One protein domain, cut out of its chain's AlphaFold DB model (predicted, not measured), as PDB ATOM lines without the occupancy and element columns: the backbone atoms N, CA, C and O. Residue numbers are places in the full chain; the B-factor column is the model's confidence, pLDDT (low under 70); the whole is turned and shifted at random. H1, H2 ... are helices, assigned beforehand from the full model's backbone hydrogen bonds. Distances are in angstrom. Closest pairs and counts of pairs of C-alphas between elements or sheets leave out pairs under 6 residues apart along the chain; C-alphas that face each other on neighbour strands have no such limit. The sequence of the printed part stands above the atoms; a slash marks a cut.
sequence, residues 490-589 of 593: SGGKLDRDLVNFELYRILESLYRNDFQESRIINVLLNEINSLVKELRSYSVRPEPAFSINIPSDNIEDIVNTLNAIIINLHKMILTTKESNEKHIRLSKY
ATOM      1  N   SER A 490     174.387 175.625 172.485       42.94
ATOM      2  CA  SER A 490     174.086 175.883 171.067       42.94
ATOM      3  C   SER A 490     172.634 175.558 170.675       42.94
ATOM      4  O   SER A 490     172.288 174.427 170.341       42.94
ATOM      5  N   GLY A 491     171.787 176.595 170.656       49.62
ATOM      6  CA  GLY A 491     170.408 176.536 170.145       49.62
ATOM      7  C   GLY A 491     169.847 177.859 169.594       49.62
ATOM      8  O   GLY A 491     168.631 178.014 169.537       49.62
ATOM      9  N   GLY A 492     170.692 178.828 169.215       57.03
ATOM     10  CA  GLY A 492     170.261 180.158 168.748       57.03
ATOM     11  C   GLY A 492     170.876 180.580 167.409       57.03
ATOM     12  O   GLY A 492     171.899 180.039 166.996       57.03
ATOM     13  N   LYS A 493     170.256 181.560 166.741       55.84
ATOM     14  CA  LYS A 493     170.815 182.305 165.596       55.84
ATOM     15  C   LYS A 493     171.293 183.678 166.069       55.84
ATOM     16  O   LYS A 493     170.660 184.244 166.958       55.84
ATOM     17  N   LEU A 494     172.371 184.195 165.482       63.53
ATOM     18  CA  LEU A 494     172.974 185.480 165.850       63.53
ATOM     19  C   LEU A 494     173.441 186.211 164.585       63.53
ATOM     20  O   LEU A 494     173.918 185.559 163.661       63.53
ATOM     21  N   ASP A 495     173.271 187.532 164.522       64.44
ATOM     22  CA  ASP A 495     173.543 188.314 163.309       64.44
ATOM     23  C   ASP A 495     175.058 188.455 163.076       64.44
ATOM     24  O   ASP A 495     175.774 189.070 163.880       64.44
ATOM     25  N   ARG A 496     175.577 187.881 161.980       67.69
ATOM     26  CA  ARG A 496     177.017 187.930 161.691       67.69
ATOM     27  C   ARG A 496     177.512 189.354 161.438       67.69
ATOM     28  O   ARG A 496     178.678 189.644 161.719       67.69
ATOM     29  N   ASP A 497     176.685 190.217 160.852       65.50
ATOM     30  CA  ASP A 497     177.107 191.549 160.420       65.50
ATOM     31  C   ASP A 497     177.313 192.437 161.651       65.50
ATOM     32  O   ASP A 497     178.270 193.216 161.705       65.50
ATOM     33  N   LEU A 498     176.518 192.215 162.701       69.75
ATOM     34  CA  LEU A 498     176.703 192.839 164.007       69.75
ATOM     35  C   LEU A 498     178.022 192.401 164.678       69.75
ATOM     36  O   LEU A 498     178.741 193.229 165.242       69.75
ATOM     37  N   VAL A 499     178.386 191.117 164.592       66.31
ATOM     38  CA  VAL A 499     179.654 190.604 165.153       66.31
ATOM     39  C   VAL A 499     180.862 191.138 164.378       66.31
ATOM     40  O   VAL A 499     181.839 191.578 164.988       66.31
ATOM     41  N   ASN A 500     180.798 191.154 163.043       69.25
ATOM     42  CA  ASN A 500     181.840 191.743 162.196       69.25
ATOM     43  C   ASN A 500     182.033 193.239 162.496       69.25
ATOM     44  O   ASN A 500     183.167 193.719 162.551       69.25
ATOM     45  N   PHE A 501     180.943 193.970 162.747       71.25
ATOM     46  CA  PHE A 501     180.997 195.378 163.131       71.25
ATOM     47  C   PHE A 501     181.712 195.595 164.473       71.25
ATOM     48  O   PHE A 501     182.543 196.498 164.596       71.25
ATOM     49  N   GLU A 502     181.474 194.749 165.475       69.38
ATOM     50  CA  GLU A 502     182.189 194.859 166.751       69.38
ATOM     51  C   GLU A 502     183.665 194.448 166.658       69.38
ATOM     52  O   GLU A 502     184.512 195.085 167.288       69.38
ATOM     53  N   LEU A 503     184.020 193.464 165.824       68.38
ATOM     54  CA  LEU A 503     185.427 193.158 165.520       68.38
ATOM     55  C   LEU A 503     186.137 194.361 164.887       68.38
ATOM     56  O   LEU A 503     187.260 194.695 165.276       68.38
ATOM     57  N   TYR A 504     185.462 195.063 163.972       73.56
ATOM     58  CA  TYR A 504     185.958 196.314 163.403       73.56
ATOM     59  C   TYR A 504     186.141 197.399 164.479       73.56
ATOM     60  O   TYR A 504     187.184 198.052 164.538       73.56
ATOM     61  N   ARG A 505     185.193 197.555 165.411       72.00
ATOM     62  CA  ARG A 505     185.336 198.504 166.532       72.00
ATOM     63  C   ARG A 505     186.487 198.156 167.471       72.00
ATOM     64  O   ARG A 505     187.118 199.068 168.008       72.00
ATOM     65  N   ILE A 506     186.774 196.872 167.681       71.38
ATOM     66  CA  ILE A 506     187.948 196.430 168.443       71.38
ATOM     67  C   ILE A 506     189.237 196.838 167.718       71.38
ATOM     68  O   ILE A 506     190.132 197.408 168.350       71.38
ATOM     69  N   LEU A 507     189.315 196.627 166.401       67.31
ATOM     70  CA  LEU A 507     190.440 197.087 165.580       67.31
ATOM     71  C   LEU A 507     190.623 198.609 165.662       67.31
ATOM     72  O   LEU A 507     191.739 199.080 165.853       67.31
ATOM     73  N   GLU A 508     189.554 199.395 165.639       74.94
ATOM     74  CA  GLU A 508     189.645 200.858 165.767       74.94
ATOM     75  C   GLU A 508     189.844 201.344 167.221       74.94
ATOM     76  O   GLU A 508     189.960 202.540 167.473       74.94
ATOM     77  N   SER A 509     189.926 200.441 168.212       70.19
ATOM     78  CA  SER A 509     189.970 200.780 169.653       70.19
ATOM     79  C   SER A 509     188.762 201.591 170.151       70.19
ATOM     80  O   SER A 509     188.844 202.310 171.147       70.19
ATOM     81  N   LEU A 510     187.616 201.435 169.486       66.88
ATOM     82  CA  LEU A 510     186.341 202.098 169.787       66.88
ATOM     83  C   LEU A 510     185.331 201.169 170.490       66.88
ATOM     84  O   LEU A 510     184.167 201.543 170.681       66.88
ATOM     85  N   TYR A 511     185.753 199.956 170.860       67.69
ATOM     86  CA  TYR A 511     184.922 198.960 171.539       67.69
ATOM     87  C   TYR A 511     184.571 199.390 172.973       67.69
ATOM     88  O   TYR A 511     185.460 199.729 173.758       67.69
ATOM     89  N   ARG A 512     183.275 199.374 173.320       57.06
ATOM     90  CA  ARG A 512     182.742 199.864 174.611       57.06
ATOM     91  C   ARG A 512     181.976 198.818 175.443       57.06
ATOM     92  O   ARG A 512     181.297 199.198 176.381       57.06
ATOM     93  N   ASN A 513     182.155 197.519 175.176       57.16
ATOM     94  CA  ASN A 513     181.482 196.412 175.888       57.16
ATOM     95  C   ASN A 513     179.939 196.408 175.776       57.16
ATOM     96  O   ASN A 513     179.266 195.909 176.674       57.16
ATOM     97  N   ASP A 514     179.373 196.911 174.675       56.88
ATOM     98  CA  ASP A 514     177.917 197.112 174.542       56.88
ATOM     99  C   ASP A 514     177.199 196.072 173.655       56.88
ATOM    100  O   ASP A 514     176.040 196.261 173.292       56.88
ATOM    101  N   PHE A 515     177.846 194.965 173.285       62.25
ATOM    102  CA  PHE A 515     177.228 193.960 172.413       62.25
ATOM    103  C   PHE A 515     176.195 193.126 173.198       62.25
ATOM    104  O   PHE A 515     176.541 192.373 174.099       62.25
ATOM    105  N   GLN A 516     174.895 193.292 172.940       60.31
ATOM    106  CA  GLN A 516     173.848 192.762 173.837       60.31
ATOM    107  C   GLN A 516     173.319 191.366 173.473       60.31
ATOM    108  O   GLN A 516     172.581 190.770 174.254       60.31
ATOM    109  N   GLU A 517     173.708 190.810 172.323       62.28
ATOM    110  CA  GLU A 517     173.000 189.663 171.735       62.28
ATOM    111  C   GLU A 517     173.451 188.285 172.246       62.28
ATOM    112  O   GLU A 517     172.689 187.324 172.168       62.28
ATOM    113  N   SER A 518     174.662 188.148 172.807       65.38
ATOM    114  CA  SER A 518     175.108 186.875 173.398       65.38
ATOM    115  C   SER A 518     176.223 187.028 174.426       65.38
ATOM    116  O   SER A 518     177.268 187.627 174.176       65.38
ATOM    117  N   ARG A 519     176.039 186.374 175.581       67.50
ATOM    118  CA  ARG A 519     177.029 186.334 176.668       67.50
ATOM    119  C   ARG A 519     178.344 185.674 176.241       67.50
ATOM    120  O   ARG A 519     179.397 186.095 176.706       67.50
ATOM    121  N   ILE A 520     178.299 184.668 175.370       64.19
ATOM    122  CA  ILE A 520     179.502 183.945 174.927       64.19
ATOM    123  C   ILE A 520     180.287 184.775 173.914       64.19
ATOM    124  O   ILE A 520     181.499 184.924 174.053       64.19
ATOM    125  N   ILE A 521     179.591 185.386 172.953       70.88
ATOM    126  CA  ILE A 521     180.214 186.299 171.991       70.88
ATOM    127  C   ILE A 521     180.831 187.494 172.723       70.88
ATOM    128  O   ILE A 521     181.954 187.871 172.415       70.88
ATOM    129  N   ASN A 522     180.190 188.002 173.781       70.19
ATOM    130  CA  ASN A 522     180.780 189.025 174.645       70.19
ATOM    131  C   ASN A 522     182.074 188.588 175.320       70.19
ATOM    132  O   ASN A 522     183.012 189.376 175.392       70.19
ATOM    133  N   VAL A 523     182.145 187.361 175.835       71.56
ATOM    134  CA  VAL A 523     183.381 186.847 176.443       71.56
ATOM    135  C   VAL A 523     184.490 186.771 175.392       71.56
ATOM    136  O   VAL A 523     185.587 187.268 175.643       71.56
ATOM    137  N   LEU A 524     184.193 186.244 174.201       74.56
ATOM    138  CA  LEU A 524     185.165 186.110 173.114       74.56
ATOM    139  C   LEU A 524     185.615 187.469 172.557       74.56
ATOM    140  O   LEU A 524     186.808 187.690 172.383       74.56
ATOM    141  N   LEU A 525     184.699 188.414 172.332       77.69
ATOM    142  CA  LEU A 525     185.027 189.766 171.868       77.69
ATOM    143  C   LEU A 525     185.832 190.552 172.910       77.69
ATOM    144  O   LEU A 525     186.775 191.254 172.553       77.69
ATOM    145  N   ASN A 526     185.526 190.398 174.202       77.38
ATOM    146  CA  ASN A 526     186.337 190.983 175.272       77.38
ATOM    147  C   ASN A 526     187.750 190.388 175.319       77.38
ATOM    148  O   ASN A 526     188.719 191.128 175.504       77.38
ATOM    149  N   GLU A 527     187.879 189.074 175.124       78.88
ATOM    150  CA  GLU A 527     189.169 188.387 175.037       78.88
ATOM    151  C   GLU A 527     189.971 188.889 173.825       78.88
ATOM    152  O   GLU A 527     191.111 189.323 173.984       78.88
ATOM    153  N   ILE A 528     189.351 188.965 172.642       82.69
ATOM    154  CA  ILE A 528     189.946 189.551 171.429       82.69
ATOM    155  C   ILE A 528     190.394 190.996 171.686       82.69
ATOM    156  O   ILE A 528     191.528 191.349 171.370       82.69
ATOM    157  N   ASN A 529     189.555 191.829 172.308       80.88
ATOM    158  CA  ASN A 529     189.895 193.214 172.644       80.88
ATOM    159  C   ASN A 529     191.100 193.304 173.593       80.88
ATOM    160  O   ASN A 529     191.982 194.142 173.404       80.88
ATOM    161  N   SER A 530     191.169 192.428 174.596       82.19
ATOM    162  CA  SER A 530     192.314 192.354 175.507       82.19
ATOM    163  C   SER A 530     193.602 191.983 174.767       82.19
ATOM    164  O   SER A 530     194.624 192.645 174.946       82.19
ATOM    165  N   LEU A 531     193.552 190.981 173.888       80.81
ATOM    166  CA  LEU A 531     194.707 190.523 173.105       80.81
ATOM    167  C   LEU A 531     195.172 191.571 172.090       80.81
ATOM    168  O   LEU A 531     196.370 191.765 171.894       80.81
ATOM    169  N   VAL A 532     194.237 192.289 171.468       81.31
ATOM    170  CA  VAL A 532     194.549 193.409 170.572       81.31
ATOM    171  C   VAL A 532     195.243 194.537 171.330       81.31
ATOM    172  O   VAL A 532     196.245 195.068 170.848       81.31
ATOM    173  N   LYS A 533     194.767 194.887 172.532       81.38
ATOM    174  CA  LYS A 533     195.437 195.872 173.399       81.38
ATOM    175  C   LYS A 533     196.840 195.416 173.790       81.38
ATOM    176  O   LYS A 533     197.768 196.222 173.753       81.38
ATOM    177  N   GLU A 534     197.014 194.135 174.106       79.31
ATOM    178  CA  GLU A 534     198.322 193.555 174.410       79.31
ATOM    179  C   GLU A 534     199.274 193.634 173.202       79.31
ATOM    180  O   GLU A 534     200.382 194.149 173.339       79.31
ATOM    181  N   LEU A 535     198.848 193.244 171.998       80.12
ATOM    182  CA  LEU A 535     199.658 193.384 170.774       80.12
ATOM    183  C   LEU A 535     200.062 194.828 170.491       80.12
ATOM    184  O   LEU A 535     201.221 195.102 170.165       80.12
ATOM    185  N   ARG A 536     199.124 195.764 170.659       78.56
ATOM    186  CA  ARG A 536     199.388 197.197 170.484       78.56
ATOM    187  C   ARG A 536     200.377 197.730 171.514       78.56
ATOM    188  O   ARG A 536     201.192 198.576 171.162       78.56
ATOM    189  N   SER A 537     200.371 197.206 172.742       77.50
ATOM    190  CA  SER A 537     201.387 197.546 173.751       77.50
ATOM    191  C   SER A 537     202.803 197.136 173.324       77.50
ATOM    192  O   SER A 537     203.775 197.786 173.705       77.50
ATOM    193  N   TYR A 538     202.923 196.131 172.451       75.50
ATOM    194  CA  TYR A 538     204.176 195.733 171.809       75.50
ATOM    195  C   TYR A 538     204.438 196.436 170.462       75.50
ATOM    196  O   TYR A 538     205.363 196.057 169.747       75.50
ATOM    197  N   SER A 539     203.660 197.466 170.103       77.88
ATOM    198  CA  SER A 539     203.712 198.169 168.808       77.88
ATOM    199  C   SER A 539     203.469 197.272 167.580       77.88
ATOM    200  O   SER A 539     203.918 197.595 166.478       77.88
ATOM    201  N   VAL A 540     202.755 196.152 167.737       78.50
ATOM    202  CA  VAL A 540     202.436 195.228 166.638       78.50
ATOM    203  C   VAL A 540     201.027 195.477 166.110       78.50
ATOM    204  O   VAL A 540     200.071 195.648 166.866       78.50
ATOM    205  N   ARG A 541     200.917 195.493 164.780       80.56
ATOM    206  CA  ARG A 541     199.682 195.693 164.018       80.56
ATOM    207  C   ARG A 541     198.803 194.426 164.047       80.56
ATOM    208  O   ARG A 541     199.259 193.403 163.540       80.56
ATOM    209  N   PRO A 542     197.603 194.443 164.668       79.75
ATOM    210  CA  PRO A 542     196.757 193.256 164.867       79.75
ATOM    211  C   PRO A 542     195.935 192.846 163.631       79.75
ATOM    212  O   PRO A 542     195.368 191.756 163.613       79.75
ATOM    213  N   GLU A 543     195.867 193.692 162.603       79.25
ATOM    214  CA  GLU A 543     195.024 193.544 161.408       79.25
ATOM    215  C   GLU A 543     195.170 192.186 160.684       79.25
ATOM    216  O   GLU A 543     194.147 191.635 160.271       79.25
ATOM    217  N   PRO A 544     196.368 191.570 160.567       80.00
ATOM    218  CA  PRO A 544     196.520 190.264 159.919       80.00
ATOM    219  C   PRO A 544     195.691 189.138 160.557       80.00
ATOM    220  O   PRO A 544     195.271 188.216 159.854       80.00
ATOM    221  N   ALA A 545     195.423 189.211 161.866       74.56
ATOM    222  CA  ALA A 545     194.673 188.181 162.586       74.56
ATOM    223  C   ALA A 545     193.164 188.185 162.279       74.56
ATOM    224  O   ALA A 545     192.502 187.184 162.542       74.56
ATOM    225  N   PHE A 546     192.642 189.271 161.700       75.88
ATOM    226  CA  PHE A 546     191.221 189.478 161.385       75.88
ATOM    227  C   PHE A 546     190.895 189.267 159.898       75.88
ATOM    228  O   PHE A 546     189.814 189.615 159.441       75.88
ATOM    229  N   SER A 547     191.812 188.685 159.126       66.19
ATOM    230  CA  SER A 547     191.651 188.443 157.682       66.19
ATOM    231  C   SER A 547     190.604 187.373 157.312       66.19
ATOM    232  O   SER A 547     190.466 187.024 156.141       66.19
ATOM    233  N   ILE A 548     189.862 186.848 158.291       67.62
ATOM    234  CA  ILE A 548     188.888 185.765 158.137       67.62
ATOM    235  C   ILE A 548     187.483 186.348 158.340       67.62
ATOM    236  O   ILE A 548     187.158 186.806 159.432       67.62
ATOM    237  N   ASN A 549     186.649 186.320 157.296       64.75
ATOM    238  CA  ASN A 549     185.259 186.783 157.370       64.75
ATOM    239  C   ASN A 549     184.348 185.710 157.970       64.75
ATOM    240  O   ASN A 549     184.454 184.534 157.616       64.75
ATOM    241  N   ILE A 550     183.404 186.131 158.816       72.06
ATOM    242  CA  ILE A 550     182.391 185.236 159.380       72.06
ATOM    243  C   ILE A 550     181.479 184.714 158.252       72.06
ATOM    244  O   ILE A 550     180.846 185.517 157.557       72.06
ATOM    245  N   PRO A 551     181.395 183.387 158.041       66.38
ATOM    246  CA  PRO A 551     180.772 182.823 156.846       66.38
ATOM    247  C   PRO A 551     179.238 182.755 156.921       66.38
ATOM    248  O   PRO A 551     178.589 182.796 155.877       66.38
ATOM    249  N   SER A 552     178.643 182.678 158.119       72.25
ATOM    250  CA  SER A 552     177.196 182.488 158.306       72.25
ATOM    251  C   SER A 552     176.688 183.058 159.645       72.25
ATOM    252  O   SER A 552     177.486 183.382 160.522       72.25
ATOM    253  N   ASP A 553     175.360 183.133 159.804       66.69
ATOM    254  CA  ASP A 553     174.662 183.532 161.046       66.69
ATOM    255  C   ASP A 553     174.526 182.378 162.069       66.69
ATOM    256  O   ASP A 553     173.795 182.465 163.065       66.69
ATOM    257  N   ASN A 554     175.171 181.235 161.807       71.06
ATOM    258  CA  ASN A 554     175.206 180.115 162.741       71.06
ATOM    259  C   ASN A 554     176.163 180.448 163.894       71.06
ATOM    260  O   ASN A 554     177.342 180.713 163.667       71.06
ATOM    261  N   ILE A 555     175.675 180.380 165.138       68.62
ATOM    262  CA  ILE A 555     176.485 180.637 166.338       68.62
ATOM    263  C   ILE A 555     177.746 179.764 166.367       68.62
ATOM    264  O   ILE A 555     178.796 180.250 166.778       68.62
ATOM    265  N   GLU A 556     177.681 178.513 165.907       68.38
ATOM    266  CA  GLU A 556     178.848 177.625 165.865       68.38
ATOM    267  C   GLU A 556     179.917 178.130 164.880       68.38
ATOM    268  O   GLU A 556     181.094 178.204 165.230       68.38
ATOM    269  N   ASP A 557     179.513 178.582 163.691       70.31
ATOM    270  CA  ASP A 557     180.425 179.137 162.681       70.31
ATOM    271  C   ASP A 557     181.021 180.483 163.122       70.31
ATOM    272  O   ASP A 557     182.217 180.738 162.934       70.31
ATOM    273  N   ILE A 558     180.204 181.333 163.757       72.06
ATOM    274  CA  ILE A 558     180.631 182.606 164.354       72.06
ATOM    275  C   ILE A 558     181.693 182.343 165.426       72.06
ATOM    276  O   ILE A 558     182.774 182.931 165.394       72.06
ATOM    277  N   VAL A 559     181.419 181.431 166.358       70.94
ATOM    278  CA  VAL A 559     182.335 181.087 167.451       70.94
ATOM    279  C   VAL A 559     183.631 180.474 166.921       70.94
ATOM    280  O   VAL A 559     184.709 180.865 167.369       70.94
ATOM    281  N   ASN A 560     183.557 179.571 165.941       75.06
ATOM    282  CA  ASN A 560     184.740 178.980 165.313       75.06
ATOM    283  C   ASN A 560     185.621 180.048 164.651       75.06
ATOM    284  O   ASN A 560     186.845 180.020 164.795       75.06
ATOM    285  N   THR A 561     185.006 181.035 163.996       76.88
ATOM    286  CA  THR A 561     185.725 182.155 163.375       76.88
ATOM    287  C   THR A 561     186.379 183.055 164.427       76.88
ATOM    288  O   THR A 561     187.564 183.374 164.315       76.88
ATOM    289  N   LEU A 562     185.662 183.412 165.497       78.62
ATOM    290  CA  LEU A 562     186.216 184.199 166.607       78.62
ATOM    291  C   LEU A 562     187.374 183.473 167.304       78.62
ATOM    292  O   LEU A 562     188.404 184.083 167.587       78.62
ATOM    293  N   ASN A 563     187.256 182.162 167.515       75.31
ATOM    294  CA  ASN A 563     188.333 181.340 168.062       75.31
ATOM    295  C   ASN A 563     189.559 181.312 167.133       75.31
ATOM    296  O   ASN A 563     190.686 181.411 167.617       75.31
ATOM    297  N   ALA A 564     189.371 181.249 165.811       78.50
ATOM    298  CA  ALA A 564     190.474 181.341 164.853       78.50
ATOM    299  C   ALA A 564     191.201 182.699 164.933       78.50
ATOM    300  O   ALA A 564     192.435 182.739 164.926       78.50
ATOM    301  N   ILE A 565     190.458 183.800 165.092       78.50
ATOM    302  CA  ILE A 565     191.025 185.141 165.310       78.50
ATOM    303  C   ILE A 565     191.815 185.182 166.627       78.50
ATOM    304  O   ILE A 565     192.962 185.635 166.640       78.50
ATOM    305  N   ILE A 566     191.264 184.647 167.723       78.31
ATOM    306  CA  ILE A 566     191.955 184.540 169.021       78.31
ATOM    307  C   ILE A 566     193.264 183.754 168.880       78.31
ATOM    308  O   ILE A 566     194.297 184.196 169.391       78.31
ATOM    309  N   ILE A 567     193.256 182.619 168.176       72.88
ATOM    310  CA  ILE A 567     194.453 181.796 167.937       72.88
ATOM    311  C   ILE A 567     195.508 182.592 167.162       72.88
ATOM    312  O   ILE A 567     196.681 182.588 167.544       72.88
ATOM    313  N   ASN A 568     195.110 183.304 166.108       79.44
ATOM    314  CA  ASN A 568     196.030 184.110 165.306       79.44
ATOM    315  C   ASN A 568     196.640 185.262 166.118       79.44
ATOM    316  O   ASN A 568     197.857 185.449 166.082       79.44
ATOM    317  N   LEU A 569     195.837 185.973 166.918       78.62
ATOM    318  CA  LEU A 569     196.330 187.025 167.814       78.62
ATOM    319  C   LEU A 569     197.331 186.469 168.832       78.62
ATOM    320  O   LEU A 569     198.403 187.040 169.024       78.62
ATOM    321  N   HIS A 570     197.042 185.314 169.433       75.69
ATOM    322  CA  HIS A 570     197.963 184.664 170.363       75.69
ATOM    323  C   HIS A 570     199.277 184.235 169.705       75.69
ATOM    324  O   HIS A 570     200.331 184.395 170.323       75.69
ATOM    325  N   LYS A 571     199.242 183.707 168.475       78.12
ATOM    326  CA  LYS A 571     200.457 183.380 167.710       78.12
ATOM    327  C   LYS A 571     201.307 184.628 167.493       78.12
ATOM    328  O   LYS A 571     202.501 184.604 167.775       78.12
ATOM    329  N   MET A 572     200.684 185.738 167.098       79.88
ATOM    330  CA  MET A 572     201.378 187.015 166.917       79.88
ATOM    331  C   MET A 572     201.988 187.537 168.227       79.88
ATOM    332  O   MET A 572     203.130 188.001 168.219       79.88
ATOM    333  N   ILE A 573     201.283 187.425 169.360       78.19
ATOM    334  CA  ILE A 573     201.815 187.811 170.680       78.19
ATOM    335  C   ILE A 573     203.028 186.955 171.038       78.19
ATOM    336  O   ILE A 573     204.033 187.497 171.493       78.19
ATOM    337  N   LEU A 574     202.959 185.639 170.823       71.69
ATOM    338  CA  LEU A 574     204.066 184.730 171.115       71.69
ATOM    339  C   LEU A 574     205.302 185.064 170.285       71.69
ATOM    340  O   LEU A 574     206.357 185.290 170.865       71.69
ATOM    341  N   THR A 575     205.162 185.216 168.966       76.06
ATOM    342  CA  THR A 575     206.284 185.597 168.090       76.06
ATOM    343  C   THR A 575     206.903 186.931 168.516       76.06
ATOM    344  O   THR A 575     208.120 187.110 168.486       76.06
ATOM    345  N   THR A 576     206.072 187.871 168.968       76.44
ATOM    346  CA  THR A 576     206.530 189.180 169.449       76.44
ATOM    347  C   THR A 576     207.251 189.077 170.794       76.44
ATOM    348  O   THR A 576     208.300 189.695 170.976       76.44
ATOM    349  N   LYS A 577     206.735 188.274 171.732       75.31
ATOM    350  CA  LYS A 577     207.376 188.010 173.029       75.31
ATOM    351  C   LYS A 577     208.698 187.271 172.853       75.31
ATOM    352  O   LYS A 577     209.681 187.687 173.452       75.31
ATOM    353  N   GLU A 578     208.757 186.264 171.987       70.88
ATOM    354  CA  GLU A 578     209.994 185.561 171.634       70.88
ATOM    355  C   GLU A 578     211.021 186.516 171.011       70.88
ATOM    356  O   GLU A 578     212.188 186.519 171.404       70.88
ATOM    357  N   SER A 579     210.594 187.396 170.096       68.94
ATOM    358  CA  SER A 579     211.459 188.426 169.506       68.94
ATOM    359  C   SER A 579     211.997 189.410 170.557       68.94
ATOM    360  O   SER A 579     213.194 189.703 170.581       68.94
ATOM    361  N   ASN A 580     211.148 189.864 171.484       68.81
ATOM    362  CA  ASN A 580     211.541 190.764 172.570       68.81
ATOM    363  C   ASN A 580     212.441 190.081 173.612       68.81
ATOM    364  O   ASN A 580     213.443 190.666 174.019       68.81
ATOM    365  N   GLU A 581     212.154 188.842 174.016       67.50
ATOM    366  CA  GLU A 581     213.023 188.058 174.904       67.50
ATOM    367  C   GLU A 581     214.385 187.806 174.251       67.50
ATOM    368  O   GLU A 581     215.424 187.956 174.904       67.50
ATOM    369  N   LYS A 582     214.407 187.510 172.947       64.69
ATOM    370  CA  LYS A 582     215.639 187.402 172.160       64.69
ATOM    371  C   LYS A 582     216.394 188.732 172.123       64.69
ATOM    372  O   LYS A 582     217.602 188.734 172.346       64.69
ATOM    373  N   HIS A 583     215.715 189.860 171.916       63.03
ATOM    374  CA  HIS A 583     216.332 191.189 171.938       63.03
ATOM    375  C   HIS A 583     216.908 191.541 173.322       63.03
ATOM    376  O   HIS A 583     218.028 192.040 173.401       63.03
ATOM    377  N   ILE A 584     216.198 191.233 174.415       65.06
ATOM    378  CA  ILE A 584     216.662 191.439 175.802       65.06
ATOM    379  C   ILE A 584     217.851 190.528 176.134       65.06
ATOM    380  O   ILE A 584     218.790 190.946 176.813       65.06
ATOM    381  N   ARG A 585     217.846 189.274 175.665       61.22
ATOM    382  CA  ARG A 585     219.002 188.378 175.811       61.22
ATOM    383  C   ARG A 585     220.204 188.921 175.042       61.22
ATOM    384  O   ARG A 585     221.280 189.003 175.617       61.22
ATOM    385  N   LEU A 586     220.028 189.333 173.785       48.38
ATOM    386  CA  LEU A 586     221.107 189.859 172.942       48.38
ATOM    387  C   LEU A 586     221.648 191.212 173.432       48.38
ATOM    388  O   LEU A 586     222.850 191.455 173.327       48.38
ATOM    389  N   SER A 587     220.809 192.081 174.004       54.44
ATOM    390  CA  SER A 587     221.245 193.374 174.549       54.44
ATOM    391  C   SER A 587     222.127 193.232 175.792       54.44
ATOM    392  O   SER A 587     223.027 194.044 175.970       54.44
ATOM    393  N   LYS A 588     221.961 192.168 176.595       51.66
ATOM    394  CA  LYS A 588     222.859 191.848 177.724       51.66
ATOM    395  C   LYS A 588     224.287 191.485 177.298       51.66
ATOM    396  O   LYS A 588     225.192 191.570 178.119       51.66
ATOM    397  N   TYR A 589     224.486 191.087 176.041       42.94
ATOM    398  CA  TYR A 589     225.797 190.739 175.483       42.94
ATOM    399  C   TYR A 589     226.390 191.840 174.592       42.94
ATOM    400  O   TYR A 589     227.514 191.695 174.109       42.94
TER     401      TYR A 589
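This is residues 490 to 589 of the 593 residues of an uncharacterized protein of Clostridium sp. CAG:524 (UniProt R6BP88). A single long helix, H4, makes the long axis; the shorter H2 packs on part of it and H1 packs on H2, with H1, H2 and H4 running the same way at shallow tilts. The tiny H3 packs on H4 too, and residues 581 to 589, of which 581 to 587 belong to H4, stick out beyond the body as an arm. The 100 printed residues hold four named helices, in the order H1, H2, H3, H4, and no named strand; the class is all helix. The whole is only just loose, close to compact, with a radius of gyration of the C-alphas of 15.5 A, and the C-alphas span 57 by 23 by 20 A, the arm adding to the length.

Begin at H1, residues 496 to 507, and look across to H2, residues 519 to 537. H1, with residues 502 to 507 alone, and H2, with residues 525 to 532 alone, touch; their closest C-alphas, those of Ile 506 and Asn 529, are 5.6 A apart. They run the same way at a shallow tilt of 26 degrees. H2 also touches H4, residues 555 to 587, and H4 touches it with residues 559 to 573 alone; the closest C-alphas, those of Ile 528 and Ile 566, are 5.9 A apart. These two run the same way at a shallow tilt of 22 degrees. H1 and H4 are close but not clearly touching, with the C-alphas of Arg 496 and Ile 558 closest at 7.0 A. Look next at H3, residues 543 to 546: it touches residues 565 to 569 alone of H4, and the closest C-alphas, those of Ala 545 and Asn 568, are 5.1 A apart. H2 and H3 are apart. In H1, H2 and H4 every O i to N i+4 pair is within hydrogen-bond range; H3 is too short for such a pair.

Find C-alpha 496 at (177.017, 187.930, 161.691); from there H1 runs to residue 507. H2 runs from C-alpha 519 at (177.029, 186.334, 176.668) to residue 537, 27.0 A from first to last C-alpha. H3, four residues, follows at 543 to 546. H4 begins at residue 555 and ends at C-alpha 587, (221.245, 193.374, 174.549), 47.3 A from its first C-alpha.

The C-alphas farthest apart are those of Gly 491 and Tyr 589, 57.4 A. Without residues 581 to 589, which stand free, the body spans 43 by 23 by 18 A. The printed part has no cut. The link from H1 to H2, 11 residues, is long; H2 to H3 is tight and H3 to H4 short. The mean pLDDT of the printed part is 70.3, and 43 residues are under 70, among them 490 to 500, 510 to 520 and 579 to 589.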